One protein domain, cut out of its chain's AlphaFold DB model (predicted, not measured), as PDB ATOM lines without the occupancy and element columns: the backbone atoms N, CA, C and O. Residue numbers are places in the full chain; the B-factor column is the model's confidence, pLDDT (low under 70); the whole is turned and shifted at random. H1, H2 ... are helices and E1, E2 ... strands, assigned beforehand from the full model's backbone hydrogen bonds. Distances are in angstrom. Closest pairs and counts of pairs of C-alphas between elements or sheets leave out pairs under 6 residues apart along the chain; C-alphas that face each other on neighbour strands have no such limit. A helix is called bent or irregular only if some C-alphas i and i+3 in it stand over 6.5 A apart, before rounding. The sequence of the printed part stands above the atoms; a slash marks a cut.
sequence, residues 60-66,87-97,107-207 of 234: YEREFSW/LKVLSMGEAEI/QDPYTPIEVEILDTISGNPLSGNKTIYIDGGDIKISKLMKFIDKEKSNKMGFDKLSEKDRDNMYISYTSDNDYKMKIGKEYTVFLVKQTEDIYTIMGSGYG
ATOM      1  N   TYR A  60      -4.328  16.533  -4.202       91.06
ATOM      2  CA  TYR A  60      -4.621  17.026  -2.866       91.06
ATOM      3  C   TYR A  60      -3.381  16.819  -2.001       91.06
ATOM      4  O   TYR A  60      -3.004  15.684  -1.707       91.06
ATOM      5  N   GLU A  61      -2.725  17.920  -1.650       92.12
ATOM      6  CA  GLU A  61      -1.545  17.913  -0.790       92.12
ATOM      7  C   GLU A  61      -1.975  18.054   0.666       92.12
ATOM      8  O   GLU A  61      -2.709  18.974   1.029       92.12
ATOM      9  N   ARG A  62      -1.543  17.103   1.491       86.56
ATOM     10  CA  ARG A  62      -1.803  17.087   2.924       86.56
ATOM     11  C   ARG A  62      -0.629  17.672   3.675       86.56
ATOM     12  O   ARG A  62       0.513  17.254   3.492       86.56
ATOM     13  N   GLU A  63      -0.964  18.540   4.613       84.12
ATOM     14  CA  GLU A  63      -0.059  18.993   5.654       84.12
ATOM     15  C   GLU A  63      -0.472  18.347   6.974       84.12
ATOM     16  O   GLU A  63      -1.645  18.362   7.357       84.12
ATOM     17  N   PHE A  64       0.495  17.764   7.675       81.75
ATOM     18  CA  PHE A  64       0.260  17.138   8.968       81.75
ATOM     19  C   PHE A  64       0.731  18.056  10.091       81.75
ATOM     20  O   PHE A  64       1.888  18.477  10.119       81.75
ATOM     21  N   SER A  65      -0.154  18.313  11.053       83.00
ATOM     22  CA  SER A  65       0.197  18.961  12.317       83.00
ATOM     23  C   SER A  65       0.350  17.893  13.391       83.00
ATOM     24  O   SER A  65      -0.629  17.282  13.820       83.00
ATOM     25  N   TRP A  66       1.590  17.627  13.794       84.69
ATOM     26  CA  TRP A  66       1.896  16.568  14.748       84.69
ATOM     27  C   TRP A  66       2.004  17.113  16.171       84.69
ATOM     28  O   TRP A  66       2.700  18.097  16.415       84.69
ATOM     29  N   LEU A  87       8.548  -7.390   7.481       97.81
ATOM     30  CA  LEU A  87       7.660  -7.823   6.412       97.81
ATOM     31  C   LEU A  87       8.343  -7.766   5.056       97.81
ATOM     32  O   LEU A  87       9.307  -7.025   4.874       97.81
ATOM     33  N   LYS A  88       7.805  -8.509   4.093       98.38
ATOM     34  CA  LYS A  88       8.161  -8.434   2.676       98.38
ATOM     35  C   LYS A  88       6.972  -7.938   1.872       98.38
ATOM     36  O   LYS A  88       5.876  -8.479   1.987       98.38
ATOM     37  N   VAL A  89       7.186  -6.937   1.022       98.50
ATOM     38  CA  VAL A  89       6.119  -6.404   0.162       98.50
ATOM     39  C   VAL A  89       5.847  -7.364  -0.989       98.50
ATOM     40  O   VAL A  89       6.753  -7.694  -1.754       98.50
ATOM     41  N   LEU A  90       4.594  -7.773  -1.155       98.38
ATOM     42  CA  LEU A  90       4.149  -8.663  -2.226       98.38
ATOM     43  C   LEU A  90       3.511  -7.880  -3.375       98.38
ATOM     44  O   LEU A  90       3.806  -8.139  -4.540       98.38
ATOM     45  N   SER A  91       2.658  -6.903  -3.064       97.62
ATOM     46  CA  SER A  91       2.047  -6.020  -4.062       97.62
ATOM     47  C   SER A  91       1.493  -4.745  -3.424       97.62
ATOM     48  O   SER A  91       1.351  -4.670  -2.208       97.62
ATOM     49  N   MET A  92       1.176  -3.747  -4.248       95.44
ATOM     50  CA  MET A  92       0.467  -2.536  -3.825       95.44
ATOM     51  C   MET A  92      -0.770  -2.350  -4.696       95.44
ATOM     52  O   MET A  92      -0.689  -2.507  -5.917       95.44
ATOM     53  N   GLY A  93      -1.895  -2.022  -4.072       94.25
ATOM     54  CA  GLY A  93      -3.155  -1.771  -4.758       94.25
ATOM     55  C   GLY A  93      -3.380  -0.304  -5.120       94.25
ATOM     56  O   GLY A  93      -2.503   0.553  -5.003       94.25
ATOM     57  N   GLU A  94      -4.588  -0.024  -5.601       94.06
ATOM     58  CA  GLU A  94      -5.094   1.343  -5.750       94.06
ATOM     59  C   GLU A  94      -5.623   1.852  -4.412       94.06
ATOM     60  O   GLU A  94      -6.174   1.061  -3.649       94.06
ATOM     61  N   ALA A  95      -5.528   3.159  -4.164       95.75
ATOM     62  CA  ALA A  95      -6.021   3.720  -2.918       95.75
ATOM     63  C   ALA A  95      -7.554   3.649  -2.826       95.75
ATOM     64  O   ALA A  95      -8.272   3.762  -3.830       95.75
ATOM     65  N   GLU A  96      -8.053   3.478  -1.607       95.25
ATOM     66  CA  GLU A  96      -9.472   3.342  -1.292       95.25
ATOM     67  C   GLU A  96      -9.831   4.041   0.019       95.25
ATOM     68  O   GLU A  96      -8.979   4.259   0.876       95.25
ATOM     69  N   ILE A  97     -11.101   4.421   0.168       94.06
ATOM     70  CA  ILE A  97     -11.619   4.914   1.446       94.06
ATOM     71  C   ILE A  97     -11.989   3.696   2.287       94.06
ATOM     72  O   ILE A  97     -12.806   2.874   1.862       94.06
ATOM     73  N   GLN A 107     -11.783  10.215   6.227       82.88
ATOM     74  CA  GLN A 107     -12.242  10.545   4.872       82.88
ATOM     75  C   GLN A 107     -11.094  10.518   3.858       82.88
ATOM     76  O   GLN A 107     -11.308  10.824   2.683       82.88
ATOM     77  N   ASP A 108      -9.890  10.186   4.317       88.88
ATOM     78  CA  ASP A 108      -8.711  10.118   3.477       88.88
ATOM     79  C   ASP A 108      -8.574   8.719   2.874       88.88
ATOM     80  O   ASP A 108      -8.939   7.721   3.505       88.88
ATOM     81  N   PRO A 109      -8.062   8.620   1.638       94.19
ATOM     82  CA  PRO A 109      -7.790   7.332   1.037       94.19
ATOM     83  C   PRO A 109      -6.539   6.708   1.640       94.19
ATOM     84  O   PRO A 109      -5.618   7.410   2.057       94.19
ATOM     85  N   TYR A 110      -6.503   5.382   1.616       95.31
ATOM     86  CA  TYR A 110      -5.365   4.568   2.005       95.31
ATOM     87  C   TYR A 110      -5.004   3.619   0.870       95.31
ATOM     88  O   TYR A 110      -5.876   3.031   0.235       95.31
ATOM     89  N   THR A 111      -3.710   3.449   0.627       96.44
ATOM     90  CA  THR A 111      -3.180   2.473  -0.319       96.44
ATOM     91  C   THR A 111      -2.988   1.127   0.386       96.44
ATOM     92  O   THR A 111      -2.177   1.052   1.315       96.44
ATOM     93  N   PRO A 112      -3.685   0.059  -0.044       97.38
ATOM     94  CA  PRO A 112      -3.459  -1.284   0.466       97.38
ATOM     95  C   PRO A 112      -2.132  -1.843  -0.052       97.38
ATOM     96  O   PRO A 112      -1.777  -1.703  -1.229       97.38
ATOM     97  N   ILE A 113      -1.407  -2.511   0.836       98.19
ATOM     98  CA  ILE A 113      -0.135  -3.169   0.575       98.19
ATOM     99  C   ILE A 113      -0.265  -4.611   1.051       98.19
ATOM    100  O   ILE A 113      -0.405  -4.878   2.243       98.19
ATOM    101  N   GLU A 114      -0.194  -5.542   0.107       98.44
ATOM    102  CA  GLU A 114      -0.116  -6.963   0.422       98.44
ATOM    103  C   GLU A 114       1.307  -7.289   0.858       98.44
ATOM    104  O   GLU A 114       2.267  -6.989   0.138       98.44
ATOM    105  N   VAL A 115       1.442  -7.915   2.020       98.62
ATOM    106  CA  VAL A 115       2.725  -8.233   2.643       98.62
ATOM    107  C   VAL A 115       2.739  -9.654   3.186       98.62
ATOM    108  O   VAL A 115       1.709 -10.200   3.571       98.62
ATOM    109  N   GLU A 116       3.930 -10.234   3.261       98.56
ATOM    110  CA  GLU A 116       4.213 -11.405   4.086       98.56
ATOM    111  C   GLU A 116       4.882 -10.918   5.375       98.56
ATOM    112  O   GLU A 116       5.949 -10.302   5.320       98.56
ATOM    113  N   ILE A 117       4.259 -11.156   6.530       98.12
ATOM    114  CA  ILE A 117       4.869 -10.880   7.832       98.12
ATOM    115  C   ILE A 117       5.858 -12.004   8.145       98.12
ATOM    116  O   ILE A 117       5.454 -13.146   8.375       98.12
ATOM    117  N   LEU A 118       7.146 -11.659   8.144       96.56
ATOM    118  CA  LEU A 118       8.262 -12.581   8.364       96.56
ATOM    119  C   LEU A 118       8.550 -12.776   9.851       96.56
ATOM    120  O   LEU A 118       8.922 -13.871  10.265       96.56
ATOM    121  N   ASP A 119       8.401 -11.710  10.636       94.88
ATOM    122  CA  ASP A 119       8.649 -11.724  12.073       94.88
ATOM    123  C   ASP A 119       7.866 -10.611  12.779       94.88
ATOM    124  O   ASP A 119       7.660  -9.531  12.215       94.88
ATOM    125  N   THR A 120       7.468 -10.859  14.028       94.00
ATOM    126  CA  THR A 120       6.982  -9.813  14.934       94.00
ATOM    127  C   THR A 120       8.052  -9.547  15.969       94.00
ATOM    128  O   THR A 120       8.302 -10.349  16.862       94.00
ATOM    129  N   ILE A 121       8.646  -8.374  15.846       90.44
ATOM    130  CA  ILE A 121       9.754  -7.916  16.660       90.44
ATOM    131  C   ILE A 121       9.250  -7.442  18.037       90.44
ATOM    132  O   ILE A 121       9.892  -7.666  19.059       90.44
ATOM    133  N   SER A 122       8.090  -6.776  18.075       89.56
ATOM    134  CA  SER A 122       7.470  -6.278  19.309       89.56
ATOM    135  C   SER A 122       5.962  -6.059  19.133       89.56
ATOM    136  O   SER A 122       5.495  -5.856  18.011       89.56
ATOM    137  N   GLY A 123       5.207  -6.047  20.233       89.50
ATOM    138  CA  GLY A 123       3.759  -5.813  20.243       89.50
ATOM    139  C   GLY A 123       2.926  -7.073  19.986       89.50
ATOM    140  O   GLY A 123       3.311  -8.179  20.371       89.50
ATOM    141  N   ASN A 124       1.754  -6.904  19.367       88.25
ATOM    142  CA  ASN A 124       0.833  -8.013  19.115       88.25
ATOM    143  C   ASN A 124       1.404  -8.966  18.054       88.25
ATOM    144  O   ASN A 124       1.858  -8.499  17.009       88.25
ATOM    145  N   PRO A 125       1.348 -10.294  18.268       91.50
ATOM    146  CA  PRO A 125       1.903 -11.258  17.328       91.50
ATOM    147  C   PRO A 125       1.128 -11.245  16.008       91.50
ATOM    148  O   PRO A 125      -0.070 -11.530  15.962       91.50
ATOM    149  N   LEU A 126       1.835 -10.952  14.918       93.81
ATOM    150  CA  LEU A 126       1.338 -10.989  13.548       93.81
ATOM    151  C   LEU A 126       2.185 -11.965  12.722       93.81
ATOM    152  O   LEU A 126       3.396 -12.080  12.902       93.81
ATOM    153  N   SER A 127       1.550 -12.679  11.798       95.31
ATOM    154  CA  SER A 127       2.233 -13.631  10.920       95.31
ATOM    155  C   SER A 127       1.462 -13.853   9.619       95.31
ATOM    156  O   SER A 127       0.276 -13.518   9.519       95.31
ATOM    157  N   GLY A 128       2.155 -14.424   8.632       96.19
ATOM    158  CA  GLY A 128       1.583 -14.821   7.348       96.19
ATOM    159  C   GLY A 128       1.261 -13.643   6.430       96.19
ATOM    160  O   GLY A 128       1.750 -12.528   6.617       96.19
ATOM    161  N   ASN A 129       0.432 -13.906   5.422       98.00
ATOM    162  CA  ASN A 129       0.024 -12.888   4.458       98.00
ATOM    163  C   ASN A 129      -1.024 -11.955   5.069       98.00
ATOM    164  O   ASN A 129      -2.007 -12.420   5.653       98.00
ATOM    165  N   LYS A 130      -0.823 -10.647   4.914       97.19
ATOM    166  CA  LYS A 130      -1.737  -9.603   5.388       97.19
ATOM    167  C   LYS A 130      -1.827  -8.458   4.389       97.19
ATOM    168  O   LYS A 130      -0.857  -8.158   3.699       97.19
ATOM    169  N   THR A 131      -2.955  -7.763   4.416       97.81
ATOM    170  CA  THR A 131      -3.092  -6.426   3.838       97.81
ATOM    171  C   THR A 131      -2.844  -5.399   4.938       97.81
ATOM    172  O   THR A 131      -3.495  -5.432   5.983       97.81
ATOM    173  N   ILE A 132      -1.897  -4.492   4.715       97.50
ATOM    174  CA  ILE A 132      -1.681  -3.306   5.553       97.50
ATOM    175  C   ILE A 132      -1.960  -2.048   4.734       97.50
ATOM    176  O   ILE A 132      -1.974  -2.097   3.507       97.50
ATOM    177  N   TYR A 133      -2.147  -0.914   5.397       96.69
ATOM    178  CA  TYR A 133      -2.579   0.319   4.747       96.69
ATOM    179  C   TYR A 133      -1.632   1.478   5.051       96.69
ATOM    180  O   TYR A 133      -1.281   1.716   6.206       96.69
ATOM    181  N   ILE A 134      -1.241   2.228   4.024       95.44
ATOM    182  CA  ILE A 134      -0.578   3.530   4.172       95.44
ATOM    183  C   ILE A 134      -1.526   4.628   3.708       95.44
ATOM    184  O   ILE A 134      -2.285   4.429   2.766       95.44
ATOM    185  N   ASP A 135      -1.524   5.769   4.376       92.81
ATOM    186  CA  ASP A 135      -2.364   6.905   4.019       92.81
ATOM    187  C   ASP A 135      -1.958   7.527   2.672       92.81
ATOM    188  O   ASP A 135      -0.792   7.650   2.316       92.81
ATOM    189  N   GLY A 136      -2.947   7.993   1.913       93.50
ATOM    190  CA  GLY A 136      -2.765   8.583   0.590       93.50
ATOM    191  C   GLY A 136      -2.671   7.584  -0.553       93.50
ATOM    192  O   GLY A 136      -3.140   6.445  -0.483       93.50
ATOM    193  N   GLY A 137      -2.098   8.078  -1.647       94.31
ATOM    194  CA  GLY A 137      -2.058   7.423  -2.945       94.31
ATOM    195  C   GLY A 137      -3.158   7.899  -3.888       94.31
ATOM    196  O   GLY A 137      -3.896   8.850  -3.620       94.31
ATOM    197  N   ASP A 138      -3.249   7.231  -5.035       95.38
ATOM    198  CA  ASP A 138      -4.177   7.632  -6.092       95.38
ATOM    199  C   ASP A 138      -5.472   6.824  -6.009       95.38
ATOM    200  O   ASP A 138      -5.458   5.596  -6.175       95.38
ATOM    201  N   ILE A 139      -6.590   7.526  -5.824       95.56
ATOM    202  CA  ILE A 139      -7.941   6.962  -5.803       95.56
ATOM    203  C   ILE A 139      -8.689   7.346  -7.080       95.56
ATOM    204  O   ILE A 139      -8.658   8.498  -7.514       95.56
ATOM    205  N   LYS A 140      -9.387   6.383  -7.693       95.62
ATOM    206  CA  LYS A 140     -10.268   6.660  -8.837       95.62
ATOM    207  C   LYS A 140     -11.397   7.596  -8.432       95.62
ATOM    208  O   LYS A 140     -12.004   7.401  -7.376       95.62
ATOM    209  N   ILE A 141     -11.752   8.535  -9.306       95.94
ATOM    210  CA  ILE A 141     -12.854   9.472  -9.042       95.94
ATOM    211  C   ILE A 141     -14.156   8.710  -8.769       95.94
ATOM    212  O   ILE A 141     -14.838   9.005  -7.790       95.94
ATOM    213  N   SER A 142     -14.469   7.667  -9.543       94.94
ATOM    214  CA  SER A 142     -15.683   6.869  -9.331       94.94
ATOM    215  C   SER A 142     -15.716   6.116  -7.998       94.94
ATOM    216  O   SER A 142     -16.796   5.901  -7.443       94.94
ATOM    217  N   LYS A 143     -14.555   5.748  -7.437       94.31
ATOM    218  CA  LYS A 143     -14.463   5.185  -6.080       94.31
ATOM    219  C   LYS A 143     -14.691   6.269  -5.027       94.31
ATOM    220  O   LYS A 143     -15.510   6.068  -4.137       94.31
ATOM    221  N   LEU A 144     -14.027   7.419  -5.158       93.94
ATOM    222  CA  LEU A 144     -14.152   8.544  -4.225       93.94
ATOM    223  C   LEU A 144     -15.586   9.092  -4.157       93.94
ATOM    224  O   LEU A 144     -16.091   9.370  -3.071       93.94
ATOM    225  N   MET A 145     -16.275   9.180  -5.299       93.19
ATOM    226  CA  MET A 145     -17.654   9.678  -5.400       93.19
ATOM    227  C   MET A 145     -18.675   8.887  -4.570       93.19
ATOM    228  O   MET A 145     -19.742   9.412  -4.273       93.19
ATOM    229  N   LYS A 146     -18.364   7.650  -4.161       92.19
ATOM    230  CA  LYS A 146     -19.232   6.854  -3.277       92.19
ATOM    231  C   LYS A 146     -19.237   7.352  -1.829       92.19
ATOM    232  O   LYS A 146     -20.145   7.002  -1.084       92.19
ATOM    233  N   PHE A 147     -18.232   8.137  -1.440       90.94
ATOM    234  CA  PHE A 147     -17.989   8.559  -0.057       90.94
ATOM    235  C   PHE A 147     -18.132  10.067   0.157       90.94
ATOM    236  O   PHE A 147     -18.044  10.540   1.286       90.94
ATOM    237  N   ILE A 148     -18.340  10.832  -0.913       90.38
ATOM    238  CA  ILE A 148     -18.555  12.275  -0.838       90.38
ATOM    239  C   ILE A 148     -19.992  12.607  -1.216       90.38
ATOM    240  O   ILE A 148     -20.597  11.959  -2.070       90.38
ATOM    241  N   ASP A 149     -20.542  13.635  -0.582       91.75
ATOM    242  CA  ASP A 149     -21.861  14.132  -0.942       91.75
ATOM    243  C   ASP A 149     -21.850  14.863  -2.298       91.75
ATOM    244  O   ASP A 149     -20.810  15.179  -2.894       91.75
ATOM    245  N   LYS A 150     -23.055  15.151  -2.790       91.94
ATOM    246  CA  LYS A 150     -23.265  15.844  -4.061       91.94
ATOM    247  C   LYS A 150     -22.658  17.250  -4.074       91.94
ATOM    248  O   LYS A 150     -22.198  17.694  -5.120       91.94
ATOM    249  N   GLU A 151     -22.652  17.959  -2.948       94.31
ATOM    250  CA  GLU A 151     -22.099  19.312  -2.873       94.31
ATOM    251  C   GLU A 151     -20.575  19.287  -3.043       94.31
ATOM    252  O   GLU A 151     -20.023  20.044  -3.846       94.31
ATOM    253  N   LYS A 152     -19.890  18.377  -2.346       91.12
ATOM    254  CA  LYS A 152     -18.448  18.155  -2.460       91.12
ATOM    255  C   LYS A 152     -18.081  17.667  -3.862       91.12
ATOM    256  O   LYS A 152     -17.170  18.230  -4.464       91.12
ATOM    257  N   SER A 153     -18.838  16.722  -4.427       93.12
ATOM    258  CA  SER A 153     -18.674  16.281  -5.823       93.12
ATOM    259  C   SER A 153     -18.767  17.449  -6.813       93.12
ATOM    260  O   SER A 153     -17.924  17.596  -7.706       93.12
ATOM    261  N   ASN A 154     -19.745  18.338  -6.616       94.19
ATOM    262  CA  ASN A 154     -19.939  19.511  -7.458       94.19
ATOM    263  C   ASN A 154     -18.777  20.506  -7.358       94.19
ATOM    264  O   ASN A 154     -18.253  20.945  -8.383       94.19
ATOM    265  N   LYS A 155     -18.340  20.816  -6.129       93.06
ATOM    266  CA  LYS A 155     -17.206  21.717  -5.857       93.06
ATOM    267  C   LYS A 155     -15.903  21.201  -6.462       93.06
ATOM    268  O   LYS A 155     -15.127  21.992  -6.987       93.06
ATOM    269  N   MET A 156     -15.684  19.887  -6.424       91.69
ATOM    270  CA  MET A 156     -14.514  19.243  -7.032       91.69
ATOM    271  C   MET A 156     -14.630  19.106  -8.560       91.69
ATOM    272  O   MET A 156     -13.663  18.743  -9.224       91.69
ATOM    273  N   GLY A 157     -15.796  19.410  -9.138       94.50
ATOM    274  CA  GLY A 157     -16.035  19.364 -10.579       94.50
ATOM    275  C   GLY A 157     -16.292  17.965 -11.140       94.50
ATOM    276  O   GLY A 157     -16.440  17.830 -12.354       94.50
ATOM    277  N   PHE A 158     -16.407  16.935 -10.297       94.50
ATOM    278  CA  PHE A 158     -16.585  15.547 -10.744       94.50
ATOM    279  C   PHE A 158     -17.920  15.324 -11.455       94.50
ATOM    280  O   PHE A 158     -18.002  14.542 -12.403       94.50
ATOM    281  N   ASP A 159     -18.948  16.086 -11.079       92.12
ATOM    282  CA  ASP A 159     -20.261  16.058 -11.733       92.12
ATOM    283  C   ASP A 159     -20.197  16.424 -13.226       92.12
ATOM    284  O   ASP A 159     -21.067  16.016 -13.994       92.12
ATOM    285  N   LYS A 160     -19.171  17.176 -13.648       94.38
ATOM    286  CA  LYS A 160     -18.983  17.609 -15.043       94.38
ATOM    287  C   LYS A 160     -18.233  16.583 -15.895       94.38
ATOM    288  O   LYS A 160     -18.203  16.727 -17.112       94.38
ATOM    289  N   LEU A 161     -17.626  15.579 -15.266       95.50
ATOM    290  CA  LEU A 161     -16.907  14.510 -15.949       95.50
ATOM    291  C   LEU A 161     -17.874  13.491 -16.547       95.50
ATOM    292  O   LEU A 161     -18.930  13.220 -15.964       95.50
ATOM    293  N   SER A 162     -17.485  12.896 -17.678       95.88
ATOM    294  CA  SER A 162     -18.188  11.732 -18.216       95.88
ATOM    295  C   SER A 162     -17.980  10.510 -17.313       95.88
ATOM    296  O   SER A 162     -17.031  10.454 -16.532       95.88
ATOM    297  N   GLU A 163     -18.851   9.505 -17.414       94.38
ATOM    298  CA  GLU A 163     -18.694   8.242 -16.674       94.38
ATOM    299  C   GLU A 163     -17.343   7.577 -16.974       94.38
ATOM    300  O   GLU A 163     -16.613   7.200 -16.059       94.38
ATOM    301  N   LYS A 164     -16.951   7.560 -18.255       94.69
ATOM    302  CA  LYS A 164     -15.646   7.062 -18.693       94.69
ATOM    303  C   LYS A 164     -14.497   7.794 -17.997       94.69
ATOM    304  O   LYS A 164     -13.547   7.142 -17.571       94.69
ATOM    305  N   ASP A 165     -14.563   9.118 -17.888       95.31
ATOM    306  CA  ASP A 165     -13.496   9.891 -17.248       95.31
ATOM    307  C   ASP A 165     -13.453   9.601 -15.744       95.31
ATOM    308  O   ASP A 165     -12.383   9.377 -15.188       95.31
ATOM    309  N   ARG A 166     -14.612   9.489 -15.085       94.56
ATOM    310  CA  ARG A 166     -14.684   9.141 -13.654       94.56
ATOM    311  C   ARG A 166     -14.068   7.772 -13.345       94.56
ATOM    312  O   ARG A 166     -13.493   7.602 -12.270       94.56
ATOM    313  N   ASP A 167     -14.175   6.814 -14.263       94.38
ATOM    314  CA  ASP A 167     -13.656   5.450 -14.089       94.38
ATOM    315  C   ASP A 167     -12.173   5.271 -14.446       94.38
ATOM    316  O   ASP A 167     -11.560   4.267 -14.049       94.38
ATOM    317  N   ASN A 168     -11.592   6.225 -15.177       93.88
ATOM    318  CA  ASN A 168     -10.210   6.153 -15.659       93.88
ATOM    319  C   ASN A 168      -9.284   7.213 -15.050       93.88
ATOM    320  O   ASN A 168      -8.075   6.991 -15.004       93.88
ATOM    321  N   MET A 169      -9.828   8.326 -14.556       96.19
ATOM    322  CA  MET A 169      -9.054   9.380 -13.908       96.19
ATOM    323  C   MET A 169      -8.970   9.185 -12.392       96.19
ATOM    324  O   MET A 169      -9.858   8.617 -11.744       96.19
ATOM    325  N   TYR A 170      -7.896   9.716 -11.815       96.38
ATOM    326  CA  TYR A 170      -7.570   9.596 -10.400       96.38
ATOM    327  C   TYR A 170      -7.392  10.966  -9.747       96.38
ATOM    328  O   TYR A 170      -6.980  11.937 -10.384       96.38
ATOM    329  N   ILE A 171      -7.644  11.012  -8.444       95.69
ATOM    330  CA  ILE A 171      -7.169  12.073  -7.559       95.69
ATOM    331  C   ILE A 171      -5.967  11.534  -6.807       95.69
ATOM    332  O   ILE A 171      -6.047  10.466  -6.197       95.69
ATOM    333  N   SER A 172      -4.862  12.269  -6.859       95.12
ATOM    334  CA  SER A 172      -3.652  11.918  -6.124       95.12
ATOM    335  C   SER A 172      -3.681  12.596  -4.761       95.12
ATOM    336  O   SER A 172      -3.707  13.825  -4.685       95.12
ATOM    337  N   TYR A 173      -3.723  11.805  -3.695       94.38
ATOM    338  CA  TYR A 173      -3.597  12.292  -2.327       94.38
ATOM    339  C   TYR A 173      -2.166  12.088  -1.880       94.38
ATOM    340  O   TYR A 173      -1.722  10.945  -1.756       94.38
ATOM    341  N   THR A 174      -1.468  13.190  -1.638       93.56
ATOM    342  CA  THR A 174      -0.038  13.144  -1.358       93.56
ATOM    343  C   THR A 174       0.349  13.954  -0.141       93.56
ATOM    344  O   THR A 174      -0.344  14.899   0.228       93.56
ATOM    345  N   SER A 175       1.511  13.659   0.412       91.62
ATOM    346  CA  SER A 175       2.166  14.433   1.457       91.62
ATOM    347  C   SER A 175       3.684  14.386   1.314       91.62
ATOM    348  O   SER A 175       4.231  13.504   0.649       91.62
ATOM    349  N   ASP A 176       4.378  15.285   2.007       89.00
ATOM    350  CA  ASP A 176       5.845  15.263   2.092       89.00
ATOM    351  C   ASP A 176       6.395  14.007   2.790       89.00
ATOM    352  O   ASP A 176       7.591  13.723   2.722       89.00
ATOM    353  N   ASN A 177       5.525  13.244   3.456       89.69
ATOM    354  CA  ASN A 177       5.883  12.025   4.170       89.69
ATOM    355  C   ASN A 177       5.611  10.762   3.336       89.69
ATOM    356  O   ASN A 177       5.909   9.655   3.780       89.69
ATOM    357  N   ASP A 178       5.074  10.897   2.121       90.31
ATOM    358  CA  ASP A 178       4.721   9.738   1.311       90.31
ATOM    359  C   ASP A 178       5.950   8.887   0.995       90.31
ATOM    360  O   ASP A 178       6.954   9.349   0.444       90.31
ATOM    361  N   TYR A 179       5.837   7.587   1.260       93.38
ATOM    362  CA  TYR A 179       6.846   6.620   0.868       93.38
ATOM    363  C   TYR A 179       6.235   5.475   0.074       93.38
ATOM    364  O   TYR A 179       5.392   4.718   0.556       93.38
ATOM    365  N   LYS A 180       6.725   5.294  -1.155       92.25
ATOM    366  CA  LYS A 180       6.338   4.170  -2.007       92.25
ATOM    367  C   LYS A 180       7.262   2.981  -1.761       92.25
ATOM    368  O   LYS A 180       8.383   2.933  -2.275       92.25
ATOM    369  N   MET A 181       6.772   2.008  -0.996       94.75
ATOM    370  CA  MET A 181       7.500   0.766  -0.737       94.75
ATOM    371  C   MET A 181       7.765  -0.010  -2.037       94.75
ATOM    372  O   MET A 181       7.015   0.070  -3.013       94.75
ATOM    373  N   LYS A 182       8.865  -0.766  -2.066       96.19
ATOM    374  CA  LYS A 182       9.275  -1.542  -3.241       96.19
ATOM    375  C   LYS A 182       8.799  -2.985  -3.122       96.19
ATOM    376  O   LYS A 182       9.109  -3.656  -2.144       96.19
ATOM    377  N   ILE A 183       8.103  -3.469  -4.151       97.62
ATOM    378  CA  ILE A 183       7.692  -4.874  -4.255       97.62
ATOM    379  C   ILE A 183       8.927  -5.782  -4.177       97.62
ATOM    380  O   ILE A 183       9.957  -5.506  -4.789       97.62
ATOM    381  N   GLY A 184       8.816  -6.855  -3.400       97.50
ATOM    382  CA  GLY A 184       9.868  -7.830  -3.139       97.50
ATOM    383  C   GLY A 184      10.881  -7.412  -2.073       97.50
ATOM    384  O   GLY A 184      11.655  -8.266  -1.642       97.50
ATOM    385  N   LYS A 185      10.885  -6.146  -1.631       97.31
ATOM    386  CA  LYS A 185      11.801  -5.655  -0.595       97.31
ATOM    387  C   LYS A 185      11.239  -5.916   0.804       97.31
ATOM    388  O   LYS A 185      10.027  -5.855   1.024       97.31
ATOM    389  N   GLU A 186      12.149  -6.204   1.729       97.12
ATOM    390  CA  GLU A 186      11.854  -6.334   3.152       97.12
ATOM    391  C   GLU A 186      12.007  -5.003   3.885       97.12
ATOM    392  O   GLU A 186      12.909  -4.216   3.582       97.12
ATOM    393  N   TYR A 187      11.140  -4.784   4.865       96.94
ATOM    394  CA  TYR A 187      11.114  -3.593   5.703       96.94
ATOM    395  C   TYR A 187      10.791  -3.969   7.143       96.94
ATOM    396  O   TYR A 187      10.109  -4.965   7.390       96.94
ATOM    397  N   THR A 188      11.221  -3.127   8.077       95.25
ATOM    398  CA  THR A 188      10.632  -3.087   9.415       95.25
ATOM    399  C   THR A 188       9.590  -1.980   9.447       95.25
ATOM    400  O   THR A 188       9.861  -0.868   8.995       95.25
ATOM    401  N   VAL A 189       8.385  -2.284   9.931       96.06
ATOM    402  CA  VAL A 189       7.247  -1.359   9.894       96.06
ATOM    403  C   VAL A 189       6.527  -1.327  11.235       96.06
ATOM    404  O   VAL A 189       6.331  -2.365  11.868       96.06
ATOM    405  N   PHE A 190       6.124  -0.129  11.658       94.94
ATOM    406  CA  PHE A 190       5.256   0.083  12.814       94.94
ATOM    407  C   PHE A 190       3.805   0.084  12.349       94.94
ATOM    408  O   PHE A 190       3.394   0.947  11.569       94.94
ATOM    409  N   LEU A 191       3.042  -0.895  12.823       95.75
ATOM    410  CA  LEU A 191       1.639  -1.085  12.491       95.75
ATOM    411  C   LEU A 191       0.766  -0.772  13.698       95.75
ATOM    412  O   LEU A 191       0.945  -1.352  14.768       95.75
ATOM    413  N   VAL A 192      -0.219   0.098  13.494       92.56
ATOM    414  CA  VAL A 192      -1.286   0.359  14.462       92.56
ATOM    415  C   VAL A 192      -2.526  -0.401  14.032       92.56
ATOM    416  O   VAL A 192      -2.932  -0.331  12.869       92.56
ATOM    417  N   LYS A 193      -3.128  -1.120  14.978       91.75
ATOM    418  CA  LYS A 193      -4.422  -1.768  14.786       91.75
ATOM    419  C   LYS A 193      -5.525  -0.718  14.948       91.75
ATOM    420  O   LYS A 193      -5.707  -0.206  16.046       91.75
ATOM    421  N   GLN A 194      -6.230  -0.401  13.865       89.56
ATOM    422  CA  GLN A 194      -7.359   0.541  13.870       89.56
ATOM    423  C   GLN A 194      -8.681  -0.168  14.172       89.56
ATOM    424  O   GLN A 194      -9.539   0.365  14.862       89.56
ATOM    425  N   THR A 195      -8.841  -1.383  13.646       87.44
ATOM    426  CA  THR A 195      -9.981  -2.281  13.893       87.44
ATOM    427  C   THR A 195      -9.482  -3.729  13.892       87.44
ATOM    428  O   THR A 195      -8.278  -3.963  13.792       87.44
ATOM    429  N   GLU A 196     -10.366  -4.727  14.003       84.06
ATOM    430  CA  GLU A 196      -9.968  -6.144  13.954       84.06
ATOM    431  C   GLU A 196      -9.103  -6.488  12.727       84.06
ATOM    432  O   GLU A 196      -8.060  -7.133  12.884       84.06
ATOM    433  N   ASP A 197      -9.474  -5.949  11.562       85.38
ATOM    434  CA  ASP A 197      -8.891  -6.291  10.260       85.38
ATOM    435  C   ASP A 197      -8.049  -5.172   9.622       85.38
ATOM    436  O   ASP A 197      -7.379  -5.400   8.614       85.38
ATOM    437  N   ILE A 198      -8.055  -3.956  10.182       92.12
ATOM    438  CA  ILE A 198      -7.360  -2.802   9.595       92.12
ATOM    439  C   ILE A 198      -6.088  -2.491  10.384       92.12
ATOM    440  O   ILE A 198      -6.139  -2.022  11.522       92.12
ATOM    441  N   TYR A 199      -4.942  -2.690   9.729       94.88
ATOM    442  CA  TYR A 199      -3.622  -2.295  10.222       94.88
ATOM    443  C   TYR A 199      -3.045  -1.187   9.350       94.88
ATOM    444  O   TYR A 199      -2.840  -1.377   8.150       94.88
ATOM    445  N   THR A 200      -2.746  -0.041   9.950       94.81
ATOM    446  CA  THR A 200      -2.176   1.114   9.244       94.81
ATOM    447  C   THR A 200      -0.723   1.340   9.625       94.81
ATOM    448  O   THR A 200      -0.364   1.203  10.795       94.81
ATOM    449  N   ILE A 201       0.093   1.759   8.662       95.38
ATOM    450  CA  ILE A 201       1.460   2.215   8.906       95.38
ATOM    451  C   ILE A 201       1.427   3.506   9.726       95.38
ATOM    452  O   ILE A 201       0.731   4.461   9.381       95.38
ATOM    453  N   MET A 202       2.193   3.541  10.813       90.62
ATOM    454  CA  MET A 202       2.222   4.694  11.705       90.62
ATOM    455  C   MET A 202       2.972   5.889  11.103       90.62
ATOM    456  O   MET A 202       3.980   5.735  10.409       90.62
ATOM    457  N   GLY A 203       2.498   7.099  11.413       87.50
ATOM    458  CA  GLY A 203       3.206   8.339  11.092       87.50
ATOM    459  C   GLY A 203       3.326   8.616   9.595       87.50
ATOM    460  O   GLY A 203       4.336   9.163   9.173       87.50
ATOM    461  N   SER A 204       2.360   8.187   8.783       85.75
ATOM    462  CA  SER A 204       2.304   8.493   7.349       85.75
ATOM    463  C   SER A 204       3.595   8.224   6.569       85.75
ATOM    464  O   SER A 204       4.012   9.037   5.759       85.75
ATOM    465  N   GLY A 205       4.282   7.119   6.874       90.44
ATOM    466  CA  GLY A 205       5.574   6.759   6.276       90.44
ATOM    467  C   GLY A 205       6.765   6.847   7.237       90.44
ATOM    468  O   GLY A 205       7.747   6.126   7.050       90.44
ATOM    469  N   TYR A 206       6.676   7.621   8.326       92.75
ATOM    470  CA  TYR A 206       7.730   7.652   9.352       92.75
ATOM    471  C   TYR A 206       7.864   6.329  10.131       92.75
ATOM    472  O   TYR A 206       8.921   6.043  10.686       92.75
ATOM    473  N   GLY A 207       6.837   5.481  10.138       93.94
ATOM    474  CA  GLY A 207       6.893   4.139  10.714       93.94
ATOM    475  C   GLY A 207       7.594   3.090   9.844       93.94
ATOM    476  O   GLY A 207       7.492   1.912  10.169       93.94
TER     477      GLY A 207
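AT A GLANCE: This is residues 60 to 66, 87 to 97 and 107 to 207 of the 234 residues of an uncharacterized protein of Mesobacillus subterraneus (UniProt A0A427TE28). A five-stranded sheet, E4 E3 E2 E7 E8, curls round into a small, nearly closed barrel, its two edges coming together where E4 meets E8. E4 runs on into E5 of a small second sheet, E1 E6 E5, and beyond this the short helices H1, H2 and H3 make a loose head that gives the length, while H4 follows E8 beside the barrel. The printed part has 119 residues, with eight named strands and four named helices in the order E1 E2 E3 E4 E5 H1 H2 H3 E6 E7 E8 H4; the class is mixed, helices and strands. The larger sheet is antiparallel, the smaller mixed. The whole is only just compact, close to loose, with a radius of gyration of the C-alphas of 16.0 A and spans of 49 by 31 by 26 A.

IN THESE COORDINATES: E1, residues 60 to 62, begins at C-alpha 60 (-4.621, 17.026, -2.866). E2 is residues 87 to 92. E3, residues 109 to 122, is 27.4 A long and bends by 101 degrees at residue 119. E4, residues 128 to 135, is 22.3 A long, and E5 is residues 137 to 140. H1 is residues 141 to 144, H2 150 to 155 and H3 163 to 168. E6, residues 169 to 175, is 19.7 A long. E7, residues 186 to 193, is 20.5 A long and bends by 52 degrees at residue 190. E8 is residues 199 to 201. H4, residues 202 to 205, ends at C-alpha 205 (5.574, 6.759, 6.276); it is irregular, but only just, with C-alphas 202 and 205 6.7 A apart.

HOW THE PARTS SIT: The larger sheet is a folded sheet, bent back on itself: E4 and E3 face E7 and E8, with E2 as the hinge. In the hairpin E3 and E4, N 113 and O 132 are 2.8 A apart; between E3 and E2, N 90 and O 114 are 2.8 A apart. E7 is staggered: N 87 of E2 and O 187 are 2.9 A apart, and in the hairpin E7 and E8, N 192 and O 200 are 2.9 A apart. The closest C-alphas of edge strands E4 and E8, those of Tyr 133 and Thr 200, are 4.6 A apart. H4 is on this sheet at a height of 5.6 A, over none of its strands. E4 and E5 meet only through their link, at 87 degrees. E6 is antiparallel to E5, with N 139 and O 171 3.0 A apart, and parallel to E1, with N 60 and O 172 2.8 A apart. H1 only grazes this sheet and touches H3, the closest C-alphas being those of Ile 141 and Arg 166, 5.0 A apart; H2 touches no helix. Each O i to N i+4 pair is within hydrogen-bond range in H2 and H3; H1 and H4 are too short for such a pair.

THE WHOLE: The C-alphas farthest apart, those of Ile 121 and Lys 160, are 49.8 A apart. Residues 67 to 86 and 98 to 106 are not printed, with C-alpha gaps of 26.4 A and 6.6 A. Of the links printed whole, none is long. The mean pLDDT of the printed part is 93.5, and no printed residue is under 70.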